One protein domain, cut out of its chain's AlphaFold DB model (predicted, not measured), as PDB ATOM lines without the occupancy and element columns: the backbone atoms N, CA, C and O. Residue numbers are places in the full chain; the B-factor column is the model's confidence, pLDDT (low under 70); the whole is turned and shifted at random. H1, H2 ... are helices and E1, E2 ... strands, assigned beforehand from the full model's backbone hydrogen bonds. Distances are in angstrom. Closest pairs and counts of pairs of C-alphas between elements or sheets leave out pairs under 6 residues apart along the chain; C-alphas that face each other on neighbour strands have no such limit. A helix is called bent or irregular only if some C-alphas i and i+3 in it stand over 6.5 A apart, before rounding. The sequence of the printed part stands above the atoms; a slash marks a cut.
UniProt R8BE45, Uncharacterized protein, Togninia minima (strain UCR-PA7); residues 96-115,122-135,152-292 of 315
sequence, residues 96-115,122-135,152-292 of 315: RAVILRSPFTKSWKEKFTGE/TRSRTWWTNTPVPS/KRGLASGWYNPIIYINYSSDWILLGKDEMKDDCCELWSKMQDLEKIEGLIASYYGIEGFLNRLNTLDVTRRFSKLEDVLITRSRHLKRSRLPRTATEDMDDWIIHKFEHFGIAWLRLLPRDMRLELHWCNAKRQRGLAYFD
ATOM      1  N   ARG A  96     331.283 305.622 211.766       92.81
ATOM      2  CA  ARG A  96     330.724 304.851 210.647       92.81
ATOM      3  C   ARG A  96     329.342 305.351 210.271       92.81
ATOM      4  O   ARG A  96     328.629 305.935 211.081       92.81
ATOM      5  N   ALA A  97     328.920 305.055 209.048       92.56
ATOM      6  CA  ALA A  97     327.573 305.371 208.594       92.56
ATOM      7  C   ALA A  97     326.598 304.203 208.808       92.56
ATOM      8  O   ALA A  97     326.729 303.115 208.232       92.56
ATOM      9  N   VAL A  98     325.550 304.457 209.586       95.00
ATOM     10  CA  VAL A  98     324.433 303.536 209.791       95.00
ATOM     11  C   VAL A  98     323.320 303.901 208.821       95.00
ATOM     12  O   VAL A  98     322.637 304.911 208.968       95.00
ATOM     13  N   ILE A  99     323.122 303.062 207.804       94.06
ATOM     14  CA  ILE A  99     322.064 303.261 206.815       94.06
ATOM     15  C   ILE A  99     320.740 302.898 207.459       94.06
ATOM     16  O   ILE A  99     320.464 301.721 207.701       94.06
ATOM     17  N   LEU A 100     319.899 303.895 207.690       94.00
ATOM     18  CA  LEU A 100     318.569 303.667 208.209       94.00
ATOM     19  C   LEU A 100     317.599 303.409 207.056       94.00
ATOM     20  O   LEU A 100     317.662 304.064 206.015       94.00
ATOM     21  N   ARG A 101     316.708 302.432 207.231       92.38
ATOM     22  CA  ARG A 101     315.723 302.015 206.230       92.38
ATOM     23  C   ARG A 101     314.333 301.968 206.816       92.38
ATOM     24  O   ARG A 101     314.097 301.305 207.829       92.38
ATOM     25  N   SER A 102     313.395 302.627 206.143       90.94
ATOM     26  CA  SER A 102     311.995 302.566 206.542       90.94
ATOM     27  C   SER A 102     311.379 301.225 206.115       90.94
ATOM     28  O   SER A 102     311.728 300.674 205.057       90.94
ATOM     29  N   PRO A 103     310.419 300.691 206.887       86.75
ATOM     30  CA  PRO A 103     309.642 299.514 206.500       86.75
ATOM     31  C   PRO A 103     308.739 299.774 205.281       86.75
ATOM     32  O   PRO A 103     308.180 298.840 204.707       86.75
ATOM     33  N   PHE A 104     308.594 301.036 204.863       83.69
ATOM     34  CA  PHE A 104     307.793 301.443 203.709       83.69
ATOM     35  C   PHE A 104     308.575 301.424 202.386       83.69
ATOM     36  O   PHE A 104     307.977 301.549 201.313       83.69
ATOM     37  N   THR A 105     309.898 301.240 202.426       78.81
ATOM     38  CA  THR A 105     310.730 301.206 201.216       78.81
ATOM     39  C   THR A 105     310.369 300.039 200.288       78.81
ATOM     40  O   THR A 105     310.228 298.885 200.701       78.81
ATOM     41  N   LYS A 106     310.227 300.329 198.982       66.94
ATOM     42  CA  LYS A 106     309.794 299.350 197.961       66.94
ATOM     43  C   LYS A 106     310.727 298.137 197.864       66.94
ATOM     44  O   LYS A 106     310.246 297.034 197.634       66.94
ATOM     45  N   SER A 107     312.024 298.313 198.125       62.06
ATOM     46  CA  SER A 107     313.013 297.225 198.101       62.06
ATOM     47  C   SER A 107     312.740 296.118 199.120       62.06
ATOM     48  O   SER A 107     313.190 294.992 198.931       62.06
ATOM     49  N   TRP A 108     312.009 296.417 200.199       55.09
ATOM     50  CA  TRP A 108     311.588 295.398 201.157       55.09
ATOM     51  C   TRP A 108     310.522 294.469 200.562       55.09
ATOM     52  O   TRP A 108     310.514 293.275 200.849       55.09
ATOM     53  N   LYS A 109     309.661 294.995 199.678       56.53
ATOM     54  CA  LYS A 109     308.597 294.214 199.037       56.53
ATOM     55  C   LYS A 109     309.159 293.156 198.093       56.53
ATOM     56  O   LYS A 109     308.640 292.054 198.094       56.53
ATOM     57  N   GLU A 110     310.226 293.458 197.354       57.97
ATOM     58  CA  GLU A 110     310.773 292.553 196.328       57.97
ATOM     59  C   GLU A 110     311.600 291.393 196.904       57.97
ATOM     60  O   GLU A 110     311.540 290.279 196.387       57.97
ATOM     61  N   LYS A 111     312.344 291.609 197.999       54.94
ATOM     62  CA  LYS A 111     313.238 290.576 198.562       54.94
ATOM     63  C   LYS A 111     312.516 289.412 199.245       54.94
ATOM     64  O   LYS A 111     313.113 288.354 199.400       54.94
ATOM     65  N   PHE A 112     311.257 289.589 199.642       54.31
ATOM     66  CA  PHE A 112     310.476 288.559 200.339       54.31
ATOM     67  C   PHE A 112     309.334 287.973 199.495       54.31
ATOM     68  O   PHE A 112     308.635 287.078 199.961       54.31
ATOM     69  N   THR A 113     309.138 288.437 198.256       53.25
ATOM     70  CA  THR A 113     308.074 287.950 197.354       53.25
ATOM     71  C   THR A 113     308.493 286.799 196.438       53.25
ATOM     72  O   THR A 113     307.699 286.389 195.596       53.25
ATOM     73  N   GLY A 114     309.706 286.260 196.600       54.31
ATOM     74  CA  GLY A 114     310.238 285.175 195.766       54.31
ATOM     75  C   GLY A 114     309.455 283.858 195.815       54.31
ATOM     76  O   GLY A 114     309.574 283.060 194.896       54.31
ATOM     77  N   GLU A 115     308.591 283.634 196.809       52.50
ATOM     78  CA  GLU A 115     307.735 282.448 196.845       52.50
ATOM     79  C   GLU A 115     306.313 282.782 197.294       52.50
ATOM     80  O   GLU A 115     306.081 283.498 198.267       52.50
ATOM     81  N   THR A 122     304.049 289.913 209.488       56.75
ATOM     82  CA  THR A 122     303.673 291.023 210.341       56.75
ATOM     83  C   THR A 122     304.754 292.042 210.073       56.75
ATOM     84  O   THR A 122     305.889 291.879 210.511       56.75
ATOM     85  N   ARG A 123     304.437 292.990 209.182       59.25
ATOM     86  CA  ARG A 123     305.375 293.991 208.689       59.25
ATOM     87  C   ARG A 123     305.960 294.601 209.939       59.25
ATOM     88  O   ARG A 123     305.215 295.232 210.686       59.25
ATOM     89  N   SER A 124     307.231 294.325 210.212       64.88
ATOM     90  CA  SER A 124     307.903 294.969 211.323       64.88
ATOM     91  C   SER A 124     307.803 296.455 211.020       64.88
ATOM     92  O   SER A 124     308.400 296.920 210.052       64.88
ATOM     93  N   ARG A 125     306.948 297.191 211.741       81.25
ATOM     94  CA  ARG A 125     306.739 298.628 211.508       81.25
ATOM     95  C   ARG A 125     307.848 299.430 212.196       81.25
ATOM     96  O   ARG A 125     307.605 300.510 212.720       81.25
ATOM     97  N   THR A 126     309.056 298.874 212.218       89.44
ATOM     98  CA  THR A 126     310.240 299.487 212.804       89.44
ATOM     99  C   THR A 126     311.297 299.708 211.737       89.44
ATOM    100  O   THR A 126     311.272 299.109 210.658       89.44
ATOM    101  N   TRP A 127     312.227 300.592 212.056       91.62
ATOM    102  CA  TRP A 127     313.391 300.846 211.236       91.62
ATOM    103  C   TRP A 127     314.310 299.633 211.203       91.62
ATOM    104  O   TRP A 127     314.439 298.889 212.177       91.62
ATOM    105  N   TRP A 128     314.959 299.437 210.066       92.06
ATOM    106  CA  TRP A 128     315.961 298.397 209.893       92.06
ATOM    107  C   TRP A 128     317.208 298.990 209.244       92.06
ATOM    108  O   TRP A 128     317.206 300.127 208.775       92.06
ATOM    109  N   THR A 129     318.291 298.224 209.237       93.25
ATOM    110  CA  THR A 129     319.541 298.616 208.591       93.25
ATOM    111  C   THR A 129     320.107 297.449 207.801       93.25
ATOM    112  O   THR A 129     319.888 296.287 208.141       93.25
ATOM    113  N   ASN A 130     320.821 297.759 206.724       89.88
ATOM    114  CA  ASN A 130     321.702 296.818 206.038       89.88
ATOM    115  C   ASN A 130     323.178 297.043 206.397       89.88
ATOM    116  O   ASN A 130     324.034 296.357 205.840       89.88
ATOM    117  N   THR A 131     323.479 298.008 207.271       91.44
ATOM    118  CA  THR A 131     324.811 298.175 207.849       91.44
ATOM    119  C   THR A 131     325.098 296.957 208.732       91.44
ATOM    120  O   THR A 131     324.241 296.583 209.539       91.44
ATOM    121  N   PRO A 132     326.261 296.302 208.575       92.56
ATOM    122  CA  PRO A 132     326.621 295.168 209.412       92.56
ATOM    123  C   PRO A 132     326.704 295.583 210.884       92.56
ATOM    124  O   PRO A 132     327.002 296.733 211.225       92.56
ATOM    125  N   VAL A 133     326.438 294.628 211.771       95.56
ATOM    126  CA  VAL A 133     326.632 294.833 213.210       95.56
ATOM    127  C   VAL A 133     328.124 295.115 213.461       95.56
ATOM    128  O   VAL A 133     328.951 294.478 212.802       95.56
ATOM    129  N   PRO A 134     328.493 296.066 214.348       96.19
ATOM    130  CA  PRO A 134     329.896 296.376 214.618       96.19
ATOM    131  C   PRO A 134     330.715 295.115 214.894       96.19
ATOM    132  O   PRO A 134     330.323 294.294 215.727       96.19
ATOM    133  N   SER A 135     331.866 294.974 214.234       94.31
ATOM    134  CA  SER A 135     332.756 293.820 214.417       94.31
ATOM    135  C   SER A 135     333.158 293.646 215.884       94.31
ATOM    136  O   SER A 135     333.153 292.522 216.383       94.31
ATOM    137  N   LYS A 152     324.726 300.963 221.827       97.75
ATOM    138  CA  LYS A 152     323.405 300.672 222.391       97.75
ATOM    139  C   LYS A 152     322.464 300.204 221.292       97.75
ATOM    140  O   LYS A 152     322.568 300.629 220.144       97.75
ATOM    141  N   ARG A 153     321.530 299.316 221.637       96.56
ATOM    142  CA  ARG A 153     320.414 298.992 220.742       96.56
ATOM    143  C   ARG A 153     319.444 300.167 220.757       96.56
ATOM    144  O   ARG A 153     318.949 300.505 221.827       96.56
ATOM    145  N   GLY A 154     319.150 300.745 219.599       95.00
ATOM    146  CA  GLY A 154     318.207 301.856 219.510       95.00
ATOM    147  C   GLY A 154     317.498 301.973 218.168       95.00
ATOM    148  O   GLY A 154     317.483 301.028 217.372       95.00
ATOM    149  N   LEU A 155     316.872 303.135 217.951       92.31
ATOM    150  CA  LEU A 155     316.057 303.454 216.767       92.31
ATOM    151  C   LEU A 155     314.816 302.560 216.610       92.31
ATOM    152  O   LEU A 155     314.333 302.303 215.503       92.31
ATOM    153  N   ALA A 156     314.276 302.098 217.735       90.00
ATOM    154  CA  ALA A 156     312.952 301.495 217.777       90.00
ATOM    155  C   ALA A 156     311.867 302.523 217.430       90.00
ATOM    156  O   ALA A 156     311.982 303.706 217.746       90.00
ATOM    157  N   SER A 157     310.786 302.051 216.810       87.88
ATOM    158  CA  SER A 157     309.559 302.828 216.619       87.88
ATOM    159  C   SER A 157     308.464 302.263 217.525       87.88
ATOM    160  O   SER A 157     308.061 301.117 217.357       87.88
ATOM    161  N   GLY A 158     307.963 303.030 218.494       86.88
ATOM    162  CA  GLY A 158     306.861 302.585 219.359       86.88
ATOM    163  C   GLY A 158     307.211 301.345 220.194       86.88
ATOM    164  O   GLY A 158     308.205 301.342 220.905       86.88
ATOM    165  N   TRP A 159     306.392 300.290 220.112       85.38
ATOM    166  CA  TRP A 159     306.508 299.077 220.943       85.38
ATOM    167  C   TRP A 159     307.465 298.008 220.393       85.38
ATOM    168  O   TRP A 159     307.536 296.903 220.929       85.38
ATOM    169  N   TYR A 160     308.156 298.277 219.283       87.56
ATOM    170  CA  TYR A 160     309.074 297.301 218.696       87.56
ATOM    171  C   TYR A 160     310.422 297.317 219.412       87.56
ATOM    172  O   TYR A 160     310.968 298.376 219.703       87.56
ATOM    173  N   ASN A 161     311.006 296.138 219.626       88.00
ATOM    174  CA  ASN A 161     312.342 296.045 220.203       88.00
ATOM    175  C   ASN A 161     313.388 296.641 219.242       88.00
ATOM    176  O   ASN A 161     313.404 296.271 218.062       88.00
ATOM    177  N   PRO A 162     314.298 297.506 219.722       89.06
ATOM    178  CA  PRO A 162     315.357 298.056 218.887       89.06
ATOM    179  C   PRO A 162     316.308 296.940 218.458       89.06
ATOM    180  O   PRO A 162     316.739 296.135 219.281       89.06
ATOM    181  N   ILE A 163     316.653 296.867 217.176       91.69
ATOM    182  CA  ILE A 163     317.554 295.829 216.633       91.69
ATOM    183  C   ILE A 163     318.887 296.391 216.136       91.69
ATOM    184  O   ILE A 163     319.798 295.623 215.842       91.69
ATOM    185  N   ILE A 164     319.006 297.713 216.038       95.69
ATOM    186  CA  ILE A 164     320.163 298.384 215.452       95.69
ATOM    187  C   ILE A 164     321.114 298.769 216.584       95.69
ATOM    188  O   ILE A 164     320.715 299.493 217.490       95.69
ATOM    189  N   TYR A 165     322.355 298.282 216.538       97.69
ATOM    190  CA  TYR A 165     323.420 298.728 217.438       97.69
ATOM    191  C   TYR A 165     324.023 300.021 216.912       97.69
ATOM    192  O   TYR A 165     324.448 300.047 215.755       97.69
ATOM    193  N   ILE A 166     324.058 301.055 217.749       97.50
ATOM    194  CA  ILE A 166     324.495 302.405 217.387       97.50
ATOM    195  C   ILE A 166     325.348 302.986 218.504       97.50
ATOM    196  O   ILE A 166     324.979 302.893 219.678       97.50
ATOM    197  N   ASN A 167     326.470 303.586 218.124       97.69
ATOM    198  CA  ASN A 167     327.222 304.486 218.980       97.69
ATOM    199  C   ASN A 167     326.794 305.923 218.660       97.69
ATOM    200  O   ASN A 167     327.206 306.486 217.656       97.69
ATOM    201  N   TYR A 168     325.922 306.501 219.484       96.81
ATOM    202  CA  TYR A 168     325.274 307.787 219.196       96.81
ATOM    203  C   TYR A 168     326.231 308.976 219.032       96.81
ATOM    204  O   TYR A 168     325.861 309.930 218.354       96.81
ATOM    205  N   SER A 169     327.428 308.897 219.623       95.50
ATOM    206  CA  SER A 169     328.422 309.970 219.572       95.50
ATOM    207  C   SER A 169     329.394 309.876 218.395       95.50
ATOM    208  O   SER A 169     330.128 310.817 218.128       95.50
ATOM    209  N   SER A 170     329.465 308.731 217.706       94.44
ATOM    210  CA  SER A 170     330.401 308.530 216.582       94.44
ATOM    211  C   SER A 170     329.722 308.071 215.294       94.44
ATOM    212  O   SER A 170     330.229 308.315 214.199       94.44
ATOM    213  N   ASP A 171     328.590 307.372 215.394       96.00
ATOM    214  CA  ASP A 171     327.864 306.863 214.240       96.00
ATOM    215  C   ASP A 171     327.060 307.982 213.573       96.00
ATOM    216  O   ASP A 171     326.258 308.677 214.197       96.00
ATOM    217  N   TRP A 172     327.186 308.063 212.255       94.69
ATOM    218  CA  TRP A 172     326.383 308.936 211.417       94.69
ATOM    219  C   TRP A 172     325.134 308.203 210.947       94.69
ATOM    220  O   TRP A 172     325.217 307.164 210.280       94.69
ATOM    221  N   ILE A 173     323.958 308.755 211.232       95.50
ATOM    222  CA  ILE A 173     322.705 308.190 210.733       95.50
ATOM    223  C   ILE A 173     322.493 308.638 209.300       95.50
ATOM    224  O   ILE A 173     322.511 309.823 208.996       95.50
ATOM    225  N   LEU A 174     322.271 307.687 208.404       94.50
ATOM    226  CA  LEU A 174     322.176 307.961 206.982       94.50
ATOM    227  C   LEU A 174     320.765 307.721 206.459       94.50
ATOM    228  O   LEU A 174     320.236 306.612 206.557       94.50
ATOM    229  N   LEU A 175     320.196 308.755 205.838       92.81
ATOM    230  CA  LEU A 175     318.843 308.777 205.292       92.81
ATOM    231  C   LEU A 175     318.859 308.946 203.776       92.81
ATOM    232  O   LEU A 175     319.366 309.927 203.220       92.81
ATOM    233  N   GLY A 176     318.267 307.973 203.089       91.50
ATOM    234  CA  GLY A 176     317.999 308.076 201.665       91.50
ATOM    235  C   GLY A 176     316.706 308.829 201.374       91.50
ATOM    236  O   GLY A 176     315.968 309.255 202.263       91.50
ATOM    237  N   LYS A 177     316.415 308.978 200.077       89.75
ATOM    238  CA  LYS A 177     315.218 309.682 199.590       89.75
ATOM    239  C   LYS A 177     313.924 309.111 200.171       89.75
ATOM    240  O   LYS A 177     313.001 309.858 200.479       89.75
ATOM    241  N   ASP A 178     313.823 307.787 200.237       89.69
ATOM    242  CA  ASP A 178     312.581 307.120 200.624       89.69
ATOM    243  C   ASP A 178     312.325 307.209 202.132       89.69
ATOM    244  O   ASP A 178     311.171 307.241 202.550       89.69
ATOM    245  N   GLU A 179     313.388 307.299 202.930       91.06
ATOM    246  CA  GLU A 179     313.331 307.430 204.387       91.06
ATOM    247  C   GLU A 179     312.977 308.848 204.859       91.06
ATOM    248  O   GLU A 179     312.589 309.050 206.009       91.06
ATOM    249  N   MET A 180     313.050 309.819 203.950       89.19
ATOM    250  CA  MET A 180     312.647 311.202 204.193       89.19
ATOM    251  C   MET A 180     311.218 311.512 203.735       89.19
ATOM    252  O   MET A 180     310.810 312.660 203.839       89.19
ATOM    253  N   LYS A 181     310.445 310.553 203.210       87.75
ATOM    254  CA  LYS A 181     309.062 310.797 202.745       87.75
ATOM    255  C   LYS A 181     308.077 311.038 203.890       87.75
ATOM    256  O   LYS A 181     308.319 310.608 205.014       87.75
ATOM    257  N   ASP A 182     306.929 311.626 203.558       84.38
ATOM    258  CA  ASP A 182     305.852 311.940 204.510       84.38
ATOM    259  C   ASP A 182     305.344 310.705 205.257       84.38
ATOM    260  O   ASP A 182     305.167 310.754 206.471       84.38
ATOM    261  N   ASP A 183     305.255 309.564 204.571       84.69
ATOM    262  CA  ASP A 183     304.878 308.280 205.173       84.69
ATOM    263  C   ASP A 183     305.784 307.878 206.355       84.69
ATOM    264  O   ASP A 183     305.383 307.095 207.213       84.69
ATOM    265  N   CYS A 184     307.017 308.395 206.426       87.19
ATOM    266  CA  CYS A 184     307.948 308.102 207.515       87.19
ATOM    267  C   CYS A 184     307.769 309.024 208.732       87.19
ATOM    268  O   CYS A 184     308.345 308.730 209.777       87.19
ATOM    269  N   CYS A 185     306.977 310.101 208.653       84.31
ATOM    270  CA  CYS A 185     306.807 311.055 209.759       84.31
ATOM    271  C   CYS A 185     306.252 310.388 211.016       84.31
ATOM    272  O   CYS A 185     306.742 310.633 212.116       84.31
ATOM    273  N   GLU A 186     305.281 309.486 210.856       85.50
ATOM    274  CA  GLU A 186     304.729 308.723 211.977       85.50
ATOM    275  C   GLU A 186     305.817 307.873 212.653       85.50
ATOM    276  O   GLU A 186     305.879 307.802 213.879       85.50
ATOM    277  N   LEU A 187     306.725 307.278 211.874       88.25
ATOM    278  CA  LEU A 187     307.834 306.496 212.417       88.25
ATOM    279  C   LEU A 187     308.835 307.374 213.162       88.25
ATOM    280  O   LEU A 187     309.236 307.015 214.265       88.25
ATOM    281  N   TRP A 188     309.202 308.525 212.599       88.00
ATOM    282  CA  TRP A 188     310.072 309.498 213.261       88.00
ATOM    283  C   TRP A 188     309.469 309.982 214.582       88.00
ATOM    284  O   TRP A 188     310.138 309.986 215.612       88.00
ATOM    285  N   SER A 189     308.168 310.281 214.590       85.88
ATOM    286  CA  SER A 189     307.447 310.710 215.794       85.88
ATOM    287  C   SER A 189     307.405 309.647 216.903       85.88
ATOM    288  O   SER A 189     307.165 309.958 218.072       85.88
ATOM    289  N   LYS A 190     307.674 308.386 216.568       89.94
ATOM    290  CA  LYS A 190     307.672 307.260 217.505       89.94
ATOM    291  C   LYS A 190     309.068 306.835 217.951       89.94
ATOM    292  O   LYS A 190     309.173 305.954 218.803       89.94
ATOM    293  N   MET A 191     310.121 307.438 217.401       90.94
ATOM    294  CA  MET A 191     311.494 307.185 217.822       90.94
ATOM    295  C   MET A 191     311.839 308.043 219.032       90.94
ATOM    296  O   MET A 191     311.790 309.271 218.966       90.94
ATOM    297  N   GLN A 192     312.204 307.381 220.125       90.06
ATOM    298  CA  GLN A 192     312.626 308.039 221.364       90.06
ATOM    299  C   GLN A 192     314.103 308.445 221.322       90.06
ATOM    300  O   GLN A 192     314.505 309.400 221.966       90.06
ATOM    301  N   ASP A 193     314.918 307.750 220.525       94.25
ATOM    302  CA  ASP A 193     316.371 307.936 220.530       94.25
ATOM    303  C   ASP A 193     316.881 309.024 219.575       94.25
ATOM    304  O   ASP A 193     318.093 309.167 219.420       94.25
ATOM    305  N   LEU A 194     315.991 309.765 218.908       92.06
ATOM    306  CA  LEU A 194     316.408 310.817 217.974       92.06
ATOM    307  C   LEU A 194     317.253 311.889 218.667       92.06
ATOM    308  O   LEU A 194     318.213 312.385 218.086       92.06
ATOM    309  N   GLU A 195     316.940 312.168 219.934       93.12
ATOM    310  CA  GLU A 195     317.573 313.230 220.723       93.12
ATOM    311  C   GLU A 195     319.038 312.935 221.030       93.12
ATOM    312  O   GLU A 195     319.763 313.807 221.494       93.12
ATOM    313  N   LYS A 196     319.461 311.690 220.799       95.75
ATOM    314  CA  LYS A 196     320.815 311.208 221.045       95.75
ATOM    315  C   LYS A 196     321.691 311.305 219.800       95.75
ATOM    316  O   LYS A 196     322.892 311.161 219.938       95.75
ATOM    317  N   ILE A 197     321.115 311.480 218.611       94.81
ATOM    318  CA  ILE A 197     321.870 311.465 217.354       94.81
ATOM    319  C   ILE A 197     322.642 312.774 217.211       94.81
ATOM    320  O   ILE A 197     322.027 313.836 217.150       94.81
ATOM    321  N   GLU A 198     323.964 312.669 217.100       94.38
ATOM    322  CA  GLU A 198     324.860 313.821 216.939       94.38
ATOM    323  C   GLU A 198     325.163 314.130 215.462       94.38
ATOM    324  O   GLU A 198     325.246 315.298 215.081       94.38
ATOM    325  N   GLY A 199     325.224 313.100 214.603       93.12
ATOM    326  CA  GLY A 199     325.521 313.233 213.173       93.12
ATOM    327  C   GLY A 199     324.450 312.636 212.254       93.12
ATOM    328  O   GLY A 199     324.054 311.472 212.387       93.12
ATOM    329  N   LEU A 200     324.012 313.410 211.257       93.38
ATOM    330  CA  LEU A 200     323.036 313.000 210.242       93.38
ATOM    331  C   LEU A 200     323.584 313.202 208.829       93.38
ATOM    332  O   LEU A 200     324.121 314.249 208.493       93.38
ATOM    333  N   ILE A 201     323.373 312.224 207.953       91.81
ATOM    334  CA  ILE A 201     323.670 312.313 206.524       91.81
ATOM    335  C   ILE A 201     322.377 312.143 205.750       91.81
ATOM    336  O   ILE A 201     321.764 311.076 205.764       91.81
ATOM    337  N   ALA A 202     321.983 313.171 205.014       91.06
ATOM    338  CA  ALA A 202     320.754 313.174 204.245       91.06
ATOM    339  C   ALA A 202     321.029 313.236 202.739       91.06
ATOM    340  O   ALA A 202     321.941 313.911 202.244       91.06
ATOM    341  N   SER A 203     320.210 312.525 201.965       89.69
ATOM    342  CA  SER A 203     320.217 312.689 200.515       89.69
ATOM    343  C   SER A 203     319.655 314.057 200.138       89.69
ATOM    344  O   SER A 203     318.599 314.463 200.604       89.69
ATOM    345  N   TYR A 204     320.300 314.732 199.191       84.19
ATOM    346  CA  TYR A 204     319.759 315.953 198.592       84.19
ATOM    347  C   TYR A 204     318.352 315.733 198.008       84.19
ATOM    348  O   TYR A 204     317.493 316.609 198.037       84.19
ATOM    349  N   TYR A 205     318.081 314.537 197.480       80.94
ATOM    350  CA  TYR A 205     316.787 314.210 196.894       80.94
ATOM    351  C   TYR A 205     315.767 313.907 197.998       80.94
ATOM    352  O   TYR A 205     315.619 312.753 198.387       80.94
ATOM    353  N   GLY A 206     315.051 314.925 198.470       77.94
ATOM    354  CA  GLY A 206     314.062 314.812 199.554       77.94
ATOM    355  C   GLY A 206     314.329 315.747 200.731       77.94
ATOM    356  O   GLY A 206     313.498 315.821 201.632       77.94
ATOM    357  N   ILE A 207     315.446 316.481 200.692       82.19
ATOM    358  CA  ILE A 207     315.859 317.360 201.781       82.19
ATOM    359  C   ILE A 207     314.909 318.538 201.991       82.19
ATOM    360  O   ILE A 207     314.672 318.897 203.129       82.19
ATOM    361  N   GLU A 208     314.312 319.107 200.940       79.12
ATOM    362  CA  GLU A 208     313.396 320.255 201.070       79.12
ATOM    363  C   GLU A 208     312.169 319.904 201.911       79.12
ATOM    364  O   GLU A 208     311.868 320.570 202.896       79.12
ATOM    365  N   GLY A 209     311.505 318.791 201.581       78.06
ATOM    366  CA  GLY A 209     310.406 318.289 202.396       78.06
ATOM    367  C   GLY A 209     310.874 317.951 203.810       78.06
ATOM    368  O   GLY A 209     310.186 318.270 204.776       78.06
ATOM    369  N   PHE A 210     312.048 317.327 203.944       81.62
ATOM    370  CA  PHE A 210     312.596 316.961 205.245       81.62
ATOM    371  C   PHE A 210     312.888 318.184 206.121       81.62
ATOM    372  O   PHE A 210     312.442 318.195 207.257       81.62
ATOM    373  N   LEU A 211     313.550 319.222 205.605       79.75
ATOM    374  CA  LEU A 211     313.878 320.458 206.325       79.75
ATOM    375  C   LEU A 211     312.623 321.242 206.702       79.75
ATOM    376  O   LEU A 211     312.483 321.643 207.854       79.75
ATOM    377  N   ASN A 212     311.673 321.388 205.772       77.19
ATOM    378  CA  ASN A 212     310.386 322.004 206.089       77.19
ATOM    379  C   ASN A 212     309.709 321.261 207.250       77.19
ATOM    380  O   ASN A 212     309.164 321.885 208.153       77.19
ATOM    381  N   ARG A 213     309.820 319.927 207.285       73.06
ATOM    382  CA  ARG A 213     309.284 319.100 208.371       73.06
ATOM    383  C   ARG A 213     310.092 319.131 209.658       73.06
ATOM    384  O   ARG A 213     309.483 319.034 210.718       73.06
ATOM    385  N   LEU A 214     311.418 319.251 209.581       70.44
ATOM    386  CA  LEU A 214     312.269 319.466 210.751       70.44
ATOM    387  C   LEU A 214     311.791 320.710 211.505       70.44
ATOM    388  O   LEU A 214     311.720 320.664 212.726       70.44
ATOM    389  N   ASN A 215     311.383 321.754 210.774       67.12
ATOM    390  CA  ASN A 215     310.834 322.979 211.348       67.12
ATOM    391  C   ASN A 215     309.394 322.837 211.868       67.12
ATOM    392  O   ASN A 215     309.065 323.446 212.881       67.12
ATOM    393  N   THR A 216     308.512 322.098 211.180       67.81
ATOM    394  CA  THR A 216     307.082 322.042 211.557       67.81
ATOM    395  C   THR A 216     306.745 320.995 212.605       67.81
ATOM    396  O   THR A 216     305.784 321.142 213.355       67.81
ATOM    397  N   LEU A 217     307.456 319.874 212.597       59.41
ATOM    398  CA  LEU A 217     307.290 318.851 213.614       59.41
ATOM    399  C   LEU A 217     308.169 319.269 214.799       59.41
ATOM    400  O   LEU A 217     309.180 319.929 214.592       59.41
ATOM    401  N   ASP A 218     307.841 318.846 216.021       66.81
ATOM    402  CA  ASP A 218     308.663 318.972 217.251       66.81
ATOM    403  C   ASP A 218     309.998 318.187 217.146       66.81
ATOM    404  O   ASP A 218     310.492 317.545 218.070       66.81
ATOM    405  N   VAL A 219     310.531 318.113 215.936       66.00
ATOM    406  CA  VAL A 219     311.640 317.318 215.484       66.00
ATOM    407  C   VAL A 219     312.937 318.067 215.738       66.00
ATOM    408  O   VAL A 219     313.897 317.411 216.109       66.00
ATOM    409  N   THR A 220     312.963 319.405 215.701       68.00
ATOM    410  CA  THR A 220     314.080 320.183 216.271       68.00
ATOM    411  C   THR A 220     314.326 319.816 217.733       68.00
ATOM    412  O   THR A 220     315.451 319.496 218.103       68.00
ATOM    413  N   ARG A 221     313.270 319.742 218.556       79.56
ATOM    414  CA  ARG A 221     313.378 319.281 219.949       79.56
ATOM    415  C   ARG A 221     313.852 317.833 220.038       79.56
ATOM    416  O   ARG A 221     314.656 317.501 220.901       79.56
ATOM    417  N   ARG A 222     313.376 316.970 219.141       83.31
ATOM    418  CA  ARG A 222     313.795 315.561 219.084       83.31
ATOM    419  C   ARG A 222     315.183 315.359 218.506       83.31
ATOM    420  O   ARG A 222     315.681 314.262 218.639       83.31
ATOM    421  N   PHE A 223     315.801 316.347 217.882       87.12
ATOM    422  CA  PHE A 223     317.192 316.314 217.438       87.12
ATOM    423  C   PHE A 223     318.018 317.295 218.276       87.12
ATOM    424  O   PHE A 223     318.880 317.999 217.762       87.12
ATOM    425  N   SER A 224     317.765 317.347 219.588       88.19
ATOM    426  CA  SER A 224     318.397 318.313 220.495       88.19
ATOM    427  C   SER A 224     319.923 318.225 220.553       88.19
ATOM    428  O   SER A 224     320.564 319.204 220.918       88.19
ATOM    429  N   LYS A 225     320.500 317.058 220.239       92.12
ATOM    430  CA  LYS A 225     321.953 316.850 220.170       92.12
ATOM    431  C   LYS A 225     322.506 316.814 218.752       92.12
ATOM    432  O   LYS A 225     323.683 316.533 218.590       92.12
ATOM    433  N   LEU A 226     321.686 317.054 217.734       91.06
ATOM    434  CA  LEU A 226     322.162 317.009 216.361       91.06
ATOM    435  C   LEU A 226     323.089 318.200 216.120       91.06
ATOM    436  O   LEU A 226     322.632 319.338 216.053       91.06
ATOM    437  N   GLU A 227     324.385 317.930 216.012       88.81
ATOM    438  CA  GLU A 227     325.411 318.952 215.809       88.81
ATOM    439  C   GLU A 227     325.678 319.144 214.316       88.81
ATOM    440  O   GLU A 227     325.761 320.278 213.828       88.81
ATOM    441  N   ASP A 228     325.727 318.028 213.584       86.56
ATOM    442  CA  ASP A 228     326.178 317.997 212.203       86.56
ATOM    443  C   ASP A 228     325.172 317.338 211.259       86.56
ATOM    444  O   ASP A 228     324.736 316.197 211.438       86.56
ATOM    445  N   VAL A 229     324.852 318.047 210.175       89.12
ATOM    446  CA  VAL A 229     324.021 317.539 209.084       89.12
ATOM    447  C   VAL A 229     324.772 317.647 207.759       89.12
ATOM    448  O   VAL A 229     325.072 318.726 207.253       89.12
ATOM    449  N   LEU A 230     325.053 316.496 207.159       88.19
ATOM    450  CA  LEU A 230     325.730 316.367 205.878       88.19
ATOM    451  C   LEU A 230     324.706 316.136 204.765       88.19
ATOM    452  O   LEU A 230     324.025 315.109 204.740       88.19
ATOM    453  N   ILE A 231     324.622 317.038 203.789       88.19
ATOM    454  CA  ILE A 231     323.745 316.845 202.627       88.19
ATOM    455  C   ILE A 231     324.572 316.437 201.414       88.19
ATOM    456  O   ILE A 231     325.469 317.154 200.971       88.19
ATOM    457  N   THR A 232     324.224 315.301 200.803       84.56
ATOM    458  CA  THR A 232     324.937 314.791 199.624       84.56
ATOM    459  C   THR A 232     324.024 314.502 198.434       84.56
ATOM    460  O   THR A 232     322.952 313.903 198.543       84.56
ATOM    461  N   ARG A 233     324.499 314.860 197.235       82.75
ATOM    462  CA  ARG A 233     323.868 314.533 195.939       82.75
ATOM    463  C   ARG A 233     324.206 313.122 195.436       82.75
ATOM    464  O   ARG A 233     323.892 312.773 194.298       82.75
ATOM    465  N   SER A 234     324.851 312.292 196.258       81.31
ATOM    466  CA  SER A 234     325.261 310.940 195.874       81.31
ATOM    467  C   SER A 234     324.079 310.091 195.380       81.31
ATOM    468  O   SER A 234     323.116 309.821 196.101       81.31
ATOM    469  N   ARG A 235     324.184 309.591 194.139       80.94
ATOM    470  CA  ARG A 235     323.205 308.654 193.554       80.94
ATOM    471  C   ARG A 235     323.128 307.332 194.324       80.94
ATOM    472  O   ARG A 235     322.083 306.686 194.301       80.94
ATOM    473  N   HIS A 236     324.201 306.935 195.011       80.12
ATOM    474  CA  HIS A 236     324.185 305.756 195.881       80.12
ATOM    475  C   HIS A 236     323.266 305.995 197.079       80.12
ATOM    476  O   HIS A 236     322.436 305.137 197.382       80.12
ATOM    477  N   LEU A 237     323.304 307.203 197.651       76.50
ATOM    478  CA  LEU A 237     322.434 307.581 198.761       76.50
ATOM    479  C   LEU A 237     320.968 307.686 198.377       76.50
ATOM    480  O   LEU A 237     320.094 307.349 199.168       76.50
ATOM    481  N   LYS A 238     320.684 308.070 197.131       74.81
ATOM    482  CA  LYS A 238     319.320 308.023 196.592       74.81
ATOM    483  C   LYS A 238     318.716 306.618 196.689       74.81
ATOM    484  O   LYS A 238     317.511 306.483 196.851       74.81
ATOM    485  N   ARG A 239     319.549 305.578 196.580       77.50
ATOM    486  CA  ARG A 239     319.164 304.169 196.751       77.50
ATOM    487  C   ARG A 239     319.483 303.653 198.160       77.50
ATOM    488  O   ARG A 239     319.490 302.438 198.345       77.50
ATOM    489  N   SER A 240     319.819 304.553 199.086       75.69
ATOM    490  CA  SER A 240     320.343 304.342 200.446       75.69
ATOM    491  C   SER A 240     321.401 303.229 200.509       75.69
ATOM    492  O   SER A 240     321.358 302.294 201.302       75.69
ATOM    493  N   ARG A 241     322.343 303.286 199.568       78.88
ATOM    494  CA  ARG A 241     323.559 302.473 199.554       78.88
ATOM    495  C   ARG A 241     324.735 303.377 199.891       78.88
ATOM    496  O   ARG A 241     324.831 304.479 199.348       78.88
ATOM    497  N   LEU A 242     325.640 302.879 200.720       77.38
ATOM    498  CA  LEU A 242     326.964 303.465 200.855       77.38
ATOM    499  C   LEU A 242     327.822 303.010 199.667       77.38
ATOM    500  O   LEU A 242     327.745 301.842 199.267       77.38
ATOM    501  N   PRO A 243     328.579 303.914 199.029       74.44
ATOM    502  CA  PRO A 243     329.637 303.494 198.125       74.44
ATOM    503  C   PRO A 243     330.691 302.727 198.928       74.44
ATOM    504  O   PRO A 243     330.919 303.040 200.090       74.44
ATOM    505  N   ARG A 244     331.337 301.744 198.295       74.00
ATOM    506  CA  ARG A 244     332.304 300.855 198.953       74.00
ATOM    507  C   ARG A 244     333.378 301.613 199.740       74.00
ATOM    508  O   ARG A 244     333.683 301.216 200.852       74.00
ATOM    509  N   THR A 245     333.862 302.728 199.198       69.94
ATOM    510  CA  THR A 245     334.867 303.572 199.855       69.94
ATOM    511  C   THR A 245     334.388 304.152 201.185       69.94
ATOM    512  O   THR A 245     335.152 304.151 202.131       69.94
ATOM    513  N   ALA A 246     333.113 304.541 201.307       67.75
ATOM    514  CA  ALA A 246     332.539 305.008 202.576       67.75
ATOM    515  C   ALA A 246     332.400 303.898 203.622       67.75
ATOM    516  O   ALA A 246     332.283 304.171 204.810       67.75
ATOM    517  N   THR A 247     332.329 302.647 203.169       67.50
ATOM    518  CA  THR A 247     332.290 301.483 204.055       67.50
ATOM    519  C   THR A 247     333.680 301.134 204.586       67.50
ATOM    520  O   THR A 247     333.777 300.520 205.642       67.50
ATOM    521  N   GLU A 248     334.729 301.471 203.831       72.00
ATOM    522  CA  GLU A 248     336.130 301.204 204.175       72.00
ATOM    523  C   GLU A 248     336.704 302.326 205.048       72.00
ATOM    524  O   GLU A 248     337.333 302.037 206.060       72.00
ATOM    525  N   ASP A 249     336.439 303.583 204.689       75.56
ATOM    526  CA  ASP A 249     336.883 304.765 205.424       75.56
ATOM    527  C   ASP A 249     335.845 305.887 205.262       75.56
ATOM    528  O   ASP A 249     335.669 306.472 204.185       75.56
ATOM    529  N   MET A 250     335.083 306.135 206.328       74.25
ATOM    530  CA  MET A 250     334.009 307.122 206.306       74.25
ATOM    531  C   MET A 250     334.563 308.545 206.234       74.25
ATOM    532  O   MET A 250     334.000 309.374 205.516       74.25
ATOM    533  N   ASP A 251     335.666 308.814 206.926       73.69
ATOM    534  CA  ASP A 251     336.269 310.140 206.992       73.69
ATOM    535  C   ASP A 251     336.920 310.489 205.653       73.69
ATOM    536  O   ASP A 251     336.606 311.535 205.079       73.69
ATOM    537  N   ASP A 252     337.710 309.578 205.073       75.69
ATOM    538  CA  ASP A 252     338.260 309.748 203.722       75.69
ATOM    539  C   ASP A 252     337.139 309.907 202.692       75.69
ATOM    540  O   ASP A 252     337.215 310.745 201.791       75.69
ATOM    541  N   TRP A 253     336.036 309.169 202.839       77.88
ATOM    542  CA  TRP A 253     334.897 309.345 201.951       77.88
ATOM    543  C   TRP A 253     334.229 310.712 202.094       77.88
ATOM    544  O   TRP A 253     333.905 311.324 201.069       77.88
ATOM    545  N   ILE A 254     334.006 311.192 203.321       73.00
ATOM    546  CA  ILE A 254     333.456 312.528 203.576       73.00
ATOM    547  C   ILE A 254     334.378 313.573 202.945       73.00
ATOM    548  O   ILE A 254     333.900 314.401 202.167       73.00
ATOM    549  N   ILE A 255     335.688 313.478 203.183       71.88
ATOM    550  CA  ILE A 255     336.706 314.386 202.642       71.88
ATOM    551  C   ILE A 255     336.718 314.343 201.108       71.88
ATOM    552  O   ILE A 255     336.555 315.367 200.445       71.88
ATOM    553  N   HIS A 256     336.800 313.160 200.504       72.81
ATOM    554  CA  HIS A 256     336.776 312.998 199.052       72.81
ATOM    555  C   HIS A 256     335.472 313.541 198.446       72.81
ATOM    556  O   HIS A 256     335.451 314.109 197.348       72.81
ATOM    557  N   LYS A 257     334.324 313.337 199.101       66.56
ATOM    558  CA  LYS A 257     333.047 313.876 198.616       66.56
ATOM    559  C   LYS A 257     332.976 315.389 198.750       66.56
ATOM    560  O   LYS A 257     332.429 316.014 197.834       66.56
ATOM    561  N   PHE A 258     333.554 315.941 199.810       62.62
ATOM    562  CA  PHE A 258     333.724 317.374 200.000       62.62
ATOM    563  C   PHE A 258     334.524 317.968 198.835       62.62
ATOM    564  O   PHE A 258     334.054 318.901 198.185       62.62
ATOM    565  N   GLU A 259     335.651 317.349 198.477       65.06
ATOM    566  CA  GLU A 259     336.507 317.794 197.372       65.06
ATOM    567  C   GLU A 259     335.829 317.675 195.992       65.06
ATOM    568  O   GLU A 259     335.984 318.552 195.147       65.06
ATOM    569  N   HIS A 260     335.065 316.613 195.717       60.12
ATOM    570  CA  HIS A 260     334.635 316.328 194.339       60.12
ATOM    571  C   HIS A 260     333.221 316.768 193.957       60.12
ATOM    572  O   HIS A 260     332.970 317.046 192.782       60.12
ATOM    573  N   PHE A 261     332.273 316.757 194.894       55.00
ATOM    574  CA  PHE A 261     330.849 316.921 194.563       55.00
ATOM    575  C   PHE A 261     330.227 318.175 195.162       55.00
ATOM    576  O   PHE A 261     329.095 318.508 194.802       55.00
ATOM    577  N   GLY A 262     330.977 318.851 196.030       55.41
ATOM    578  CA  GLY A 262     330.474 319.857 196.938       55.41
ATOM    579  C   GLY A 262     329.501 319.242 197.930       55.41
ATOM    580  O   GLY A 262     328.446 318.713 197.567       55.41
ATOM    581  N   ILE A 263     329.883 319.265 199.197       58.84
ATOM    582  CA  ILE A 263     328.973 318.927 200.277       58.84
ATOM    583  C   ILE A 263     328.445 320.233 200.849       58.84
ATOM    584  O   ILE A 263     329.201 321.179 201.052       58.84
ATOM    585  N   ALA A 264     327.138 320.258 201.085       61.00
ATOM    586  CA  ALA A 264     326.538 321.219 201.985       61.00
ATOM    587  C   ALA A 264     326.682 320.656 203.398       61.00
ATOM    588  O   ALA A 264     326.058 319.639 203.722       61.00
ATOM    589  N   TRP A 265     327.537 321.283 204.198       64.69
ATOM    590  CA  TRP A 265     327.583 321.019 205.628       64.69
ATOM    591  C   TRP A 265     326.676 322.030 206.310       64.69
ATOM    592  O   TRP A 265     326.833 323.236 206.124       64.69
ATOM    593  N   LEU A 266     325.686 321.509 207.021       63.59
ATOM    594  CA  LEU A 266     324.799 322.268 207.873       63.59
ATOM    595  C   LEU A 266     325.224 321.995 209.306       63.59
ATOM    596  O   LEU A 266     325.064 320.876 209.793       63.59
ATOM    597  N   ARG A 267     325.762 323.016 209.967       67.56
ATOM    598  CA  ARG A 267     325.999 322.958 211.405       67.56
ATOM    599  C   ARG A 267     324.811 323.585 212.116       67.56
ATOM    600  O   ARG A 267     324.457 324.729 211.825       67.56
ATOM    601  N   LEU A 268     324.193 322.839 213.025       59.78
ATOM    602  CA  LEU A 268     323.120 323.360 213.864       59.78
ATOM    603  C   LEU A 268     323.746 324.007 215.097       59.78
ATOM    604  O   LEU A 268     324.346 323.334 215.933       59.78
ATOM    605  N   LEU A 269     323.647 325.333 215.204       56.00
ATOM    606  CA  LEU A 269     324.170 326.051 216.364       56.00
ATOM    607  C   LEU A 269     323.146 326.032 217.518       56.00
ATOM    608  O   LEU A 269     322.030 326.529 217.338       56.00
ATOM    609  N   PRO A 270     323.513 325.538 218.721       49.28
ATOM    610  CA  PRO A 270     322.569 325.320 219.823       49.28
ATOM    611  C   PRO A 270     321.863 326.570 220.357       49.28
ATOM    612  O   PRO A 270     320.831 326.446 221.009       49.28
ATOM    613  N   ARG A 271     322.432 327.766 220.160       44.78
ATOM    614  CA  ARG A 271     321.951 328.983 220.836       44.78
ATOM    615  C   ARG A 271     320.878 329.754 220.072       44.78
ATOM    616  O   ARG A 271     320.073 330.389 220.732       44.78
ATOM    617  N   ASP A 272     320.809 329.622 218.744       49.09
ATOM    618  CA  ASP A 272     319.882 330.411 217.910       49.09
ATOM    619  C   ASP A 272     319.249 329.622 216.744       49.09
ATOM    620  O   ASP A 272     318.593 330.218 215.894       49.09
ATOM    621  N   MET A 273     319.471 328.300 216.652       50.44
ATOM    622  CA  MET A 273     319.007 327.443 215.541       50.44
ATOM    623  C   MET A 273     319.271 328.029 214.140       50.44
ATOM    624  O   MET A 273     318.519 327.785 213.203       50.44
ATOM    625  N   ARG A 274     320.344 328.808 213.965       49.16
ATOM    626  CA  ARG A 274     320.762 329.271 212.638       49.16
ATOM    627  C   ARG A 274     321.396 328.109 211.882       49.16
ATOM    628  O   ARG A 274     322.260 327.415 212.420       49.16
ATOM    629  N   LEU A 275     320.951 327.899 210.645       51.81
ATOM    630  CA  LEU A 275     321.542 326.939 209.719       51.81
ATOM    631  C   LEU A 275     322.689 327.625 208.983       51.81
ATOM    632  O   LEU A 275     322.478 328.372 208.028       51.81
ATOM    633  N   GLU A 276     323.923 327.353 209.394       49.47
ATOM    634  CA  GLU A 276     325.061 327.738 208.568       49.47
ATOM    635  C   GLU A 276     325.256 326.700 207.470       49.47
ATOM    636  O   GLU A 276     325.648 325.565 207.741       49.47
ATOM    637  N   LEU A 277     324.973 327.086 206.225       49.81
ATOM    638  CA  LEU A 277     325.248 326.259 205.060       49.81
ATOM    639  C   LEU A 277     326.606 326.613 204.473       49.81
ATOM    640  O   LEU A 277     326.792 327.577 203.734       49.81
ATOM    641  N   HIS A 278     327.557 325.732 204.720       50.91
ATOM    642  CA  HIS A 278     328.848 325.802 204.065       50.91
ATOM    643  C   HIS A 278     328.743 325.054 202.735       50.91
ATOM    644  O   HIS A 278     328.797 323.824 202.694       50.91
ATOM    645  N   TRP A 279     328.530 325.792 201.639       46.41
ATOM    646  CA  TRP A 279     328.570 325.243 200.281       46.41
ATOM    647  C   TRP A 279     329.975 325.388 199.696       46.41
ATOM    648  O   TRP A 279     330.332 326.409 199.113       46.41
ATOM    649  N   CYS A 280     330.789 324.341 199.804       46.53
ATOM    650  CA  CYS A 280     332.114 324.330 199.188       46.53
ATOM    651  C   CYS A 280     332.058 323.585 197.854       46.53
ATOM    652  O   CYS A 280     331.930 322.369 197.832       46.53
ATOM    653  N   ASN A 281     332.158 324.287 196.723       43.47
ATOM    654  CA  ASN A 281     332.343 323.652 195.417       43.47
ATOM    655  C   ASN A 281     333.807 323.802 194.988       43.47
ATOM    656  O   ASN A 281     334.243 324.898 194.656       43.47
ATOM    657  N   ALA A 282     334.579 322.715 194.951       41.81
ATOM    658  CA  ALA A 282     336.001 322.795 194.601       41.81
ATOM    659  C   ALA A 282     336.267 323.272 193.158       41.81
ATOM    660  O   ALA A 282     337.385 323.672 192.846       41.81
ATOM    661  N   LYS A 283     335.262 323.240 192.266       44.72
ATOM    662  CA  LYS A 283     335.413 323.629 190.850       44.72
ATOM    663  C   LYS A 283     334.831 324.996 190.481       44.72
ATOM    664  O   LYS A 283     335.013 325.431 189.347       44.72
ATOM    665  N   ARG A 284     334.124 325.683 191.383       44.22
ATOM    666  CA  ARG A 284     333.591 327.040 191.159       44.22
ATOM    667  C   ARG A 284     333.658 327.796 192.480       44.22
ATOM    668  O   ARG A 284     333.177 327.255 193.460       44.22
ATOM    669  N   GLN A 285     334.285 328.977 192.460       42.19
ATOM    670  CA  GLN A 285     334.567 329.905 193.572       42.19
ATOM    671  C   GLN A 285     333.825 329.642 194.899       42.19
ATOM    672  O   GLN A 285     332.611 329.450 194.921       42.19
ATOM    673  N   ARG A 286     334.569 329.717 196.017       38.56
ATOM    674  CA  ARG A 286     334.030 329.692 197.388       38.56
ATOM    675  C   ARG A 286     332.917 330.738 197.513       38.56
ATOM    676  O   ARG A 286     333.198 331.929 197.447       38.56
ATOM    677  N   GLY A 287     331.680 330.292 197.693       39.88
ATOM    678  CA  GLY A 287     330.557 331.138 198.073       39.88
ATOM    679  C   GLY A 287     330.014 330.636 199.403       39.88
ATOM    680  O   GLY A 287     329.673 329.463 199.518       39.88
ATOM    681  N   LEU A 288     329.959 331.505 200.407       35.56
ATOM    682  CA  LEU A 288     329.154 331.262 201.602       35.56
ATOM    683  C   LEU A 288     327.703 331.561 201.223       35.56
ATOM    684  O   LEU A 288     327.407 332.652 200.741       35.56
ATOM    685  N   ALA A 289     326.815 330.587 201.392       40.59
ATOM    686  CA  ALA A 289     325.382 330.810 201.275       40.59
ATOM    687  C   ALA A 289     324.805 330.702 202.683       40.59
ATOM    688  O   ALA A 289     324.826 329.634 203.280       40.59
ATOM    689  N   TYR A 290     324.317 331.808 203.227       34.66
ATOM    690  CA  TYR A 290     323.614 331.787 204.502       34.66
ATOM    691  C   TYR A 290     322.147 331.455 204.231       34.66
ATOM    692  O   TYR A 290     321.518 332.083 203.379       34.66
ATOM    693  N   PHE A 291     321.612 330.459 204.934       41.28
ATOM    694  CA  PHE A 291     320.170 330.285 205.044       41.28
ATOM    695  C   PHE A 291     319.767 330.766 206.428       41.28
ATOM    696  O   PHE A 291     319.921 330.048 207.416       41.28
ATOM    697  N   ASP A 292     319.241 331.982 206.501       35.34
ATOM    698  CA  ASP A 292     318.566 332.409 207.713       35.34
ATOM    699  C   ASP A 292     317.246 331.643 207.822       35.34
ATOM    700  O   ASP A 292     316.357 331.752 206.972       35.34
TER     701      ASP A 292
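AT A GLANCE: This is residues 96 to 115, 122 to 135 and 152 to 292 of the 315 residues of an uncharacterized protein of Togninia minima (strain UCR-PA7) (UniProt R8BE45). A strongly twisted slab of seven strands runs through this domain, with H6 and H8 over one face and a loose group of helices, H2 to H5, toward the other side, where H4 only grazes the sheet. The small hairpin of E2 and E3 sits near the edge strand E1, E7 to E9 make the opposite end of the slab, and residues 109 to 115, of which 109 to 111 belong to H1, stick out. The printed part has 175 residues, with eight named helices and nine named strands in the order E1 H1 E2 E3 E4 H2 H3 E5 H4 H5 E6 H6 H7 H8 E7 E8 E9. The large sheet runs E1 E4 E5 E6 E7 E8 E9 and is mixed; the class is mixed, helices and strands. The whole is compact, with a radius of gyration of the C-alphas of 16.2 A, yet elongated, spanning 54 by 35 by 29 A.

HOW THE PARTS SIT: E1, residues 96 to 101, is an edge strand, and its residues 100 to 101 pair antiparallel with residues 128 to 129. H1, residues 106 to 111, touches no helix and is not on the large sheet. E2, residues 152 to 154, and E3, residues 164 to 166, form an antiparallel hairpin, with N 152 and O 166 2.9 A apart. E4, residues 171 to 175, is parallel to E1, with N 98 and O 172 2.8 A apart. H2, residues 182 to 189, and H3, residues 193 to 196, lead to E5, residues 199 to 203, which is parallel to E4, with N 175 and O 201 2.8 A apart. H4, residues 207 to 216, and H5, residues 219 to 222, lead to E6, residues 228 to 232, parallel to E5, with N 202 and O 230 2.8 A apart. E4, H2 H3, E5 and E5, H4 H5, E6 are strand-helix-strand units, two parallel neighbour strands with helices between them along the chain, and both crossovers are right-handed. H4 only grazes the sheet, with residues 207 to 210. H3 and H5 only just touch, with 3 pairs of C-alphas within 8 A, the closest those of Glu 195 and Arg 222 at 4.7 A. H6, residues 235 to 238, is on the sheet at a height of 7.5 A. H7, residues 244 to 248, only grazes it with residues 246 to 248. H8, residues 250 to 261, is on the same face as H6 at a height of 8.8 A, slantwise to the strands at 51 degrees to E6 on the local plane. H7 and H8 touch only at the corner, the closest C-alphas being those of Ala 246 and Trp 253 at 5.0 A. E7, residues 264 to 268, is antiparallel to E6, with N 229 and O 266 2.9 A apart. E7, E8, residues 275 to 279, and E9, residues 289 to 291, form a meander, each strand the antiparallel neighbour of the one before; N 278 and O 265 are 3.0 A apart, while E8 and E9 have no N and O pair within hydrogen-bond range. Every O i to N i+4 pair is within hydrogen-bond range in H4, H7 and H8; H2 has 2 of 4, H1 has 0 of 2 with 1 of 3 O i to N i+3 pairs, and H3, H5 and H6 are too short for such a pair.

IN THESE COORDINATES: E1 begins at C-alpha 96, (330.724, 304.851, 210.647), and is 15.9 A long. E4 is 12.8 A, E5 13.7 A, E6 13.0 A, E7 12.5 A and E8 11.9 A long. H4 is 13.9 A long, and H8, from C-alpha 250 at (334.009, 307.122, 206.306), is 15.6 A. H2, 11.5 A, is irregular, but only just: C-alphas 183 and 186 are 6.8 A apart. E9 ends at C-alpha 291, (320.170, 330.285, 205.044).

THE WHOLE: The C-alphas farthest apart, those of Glu 115 and Gln 285, are 54.6 A from each other. Residues 116 to 121 and 136 to 151 are not printed; the gaps are 16.5 A and 14.1 A between C-alphas. Of the links that are printed whole, none is long. The mean pLDDT of the printed part is 76.3, and it is under 70 in 58 residues, among them 106 to 115 and 257 to 292.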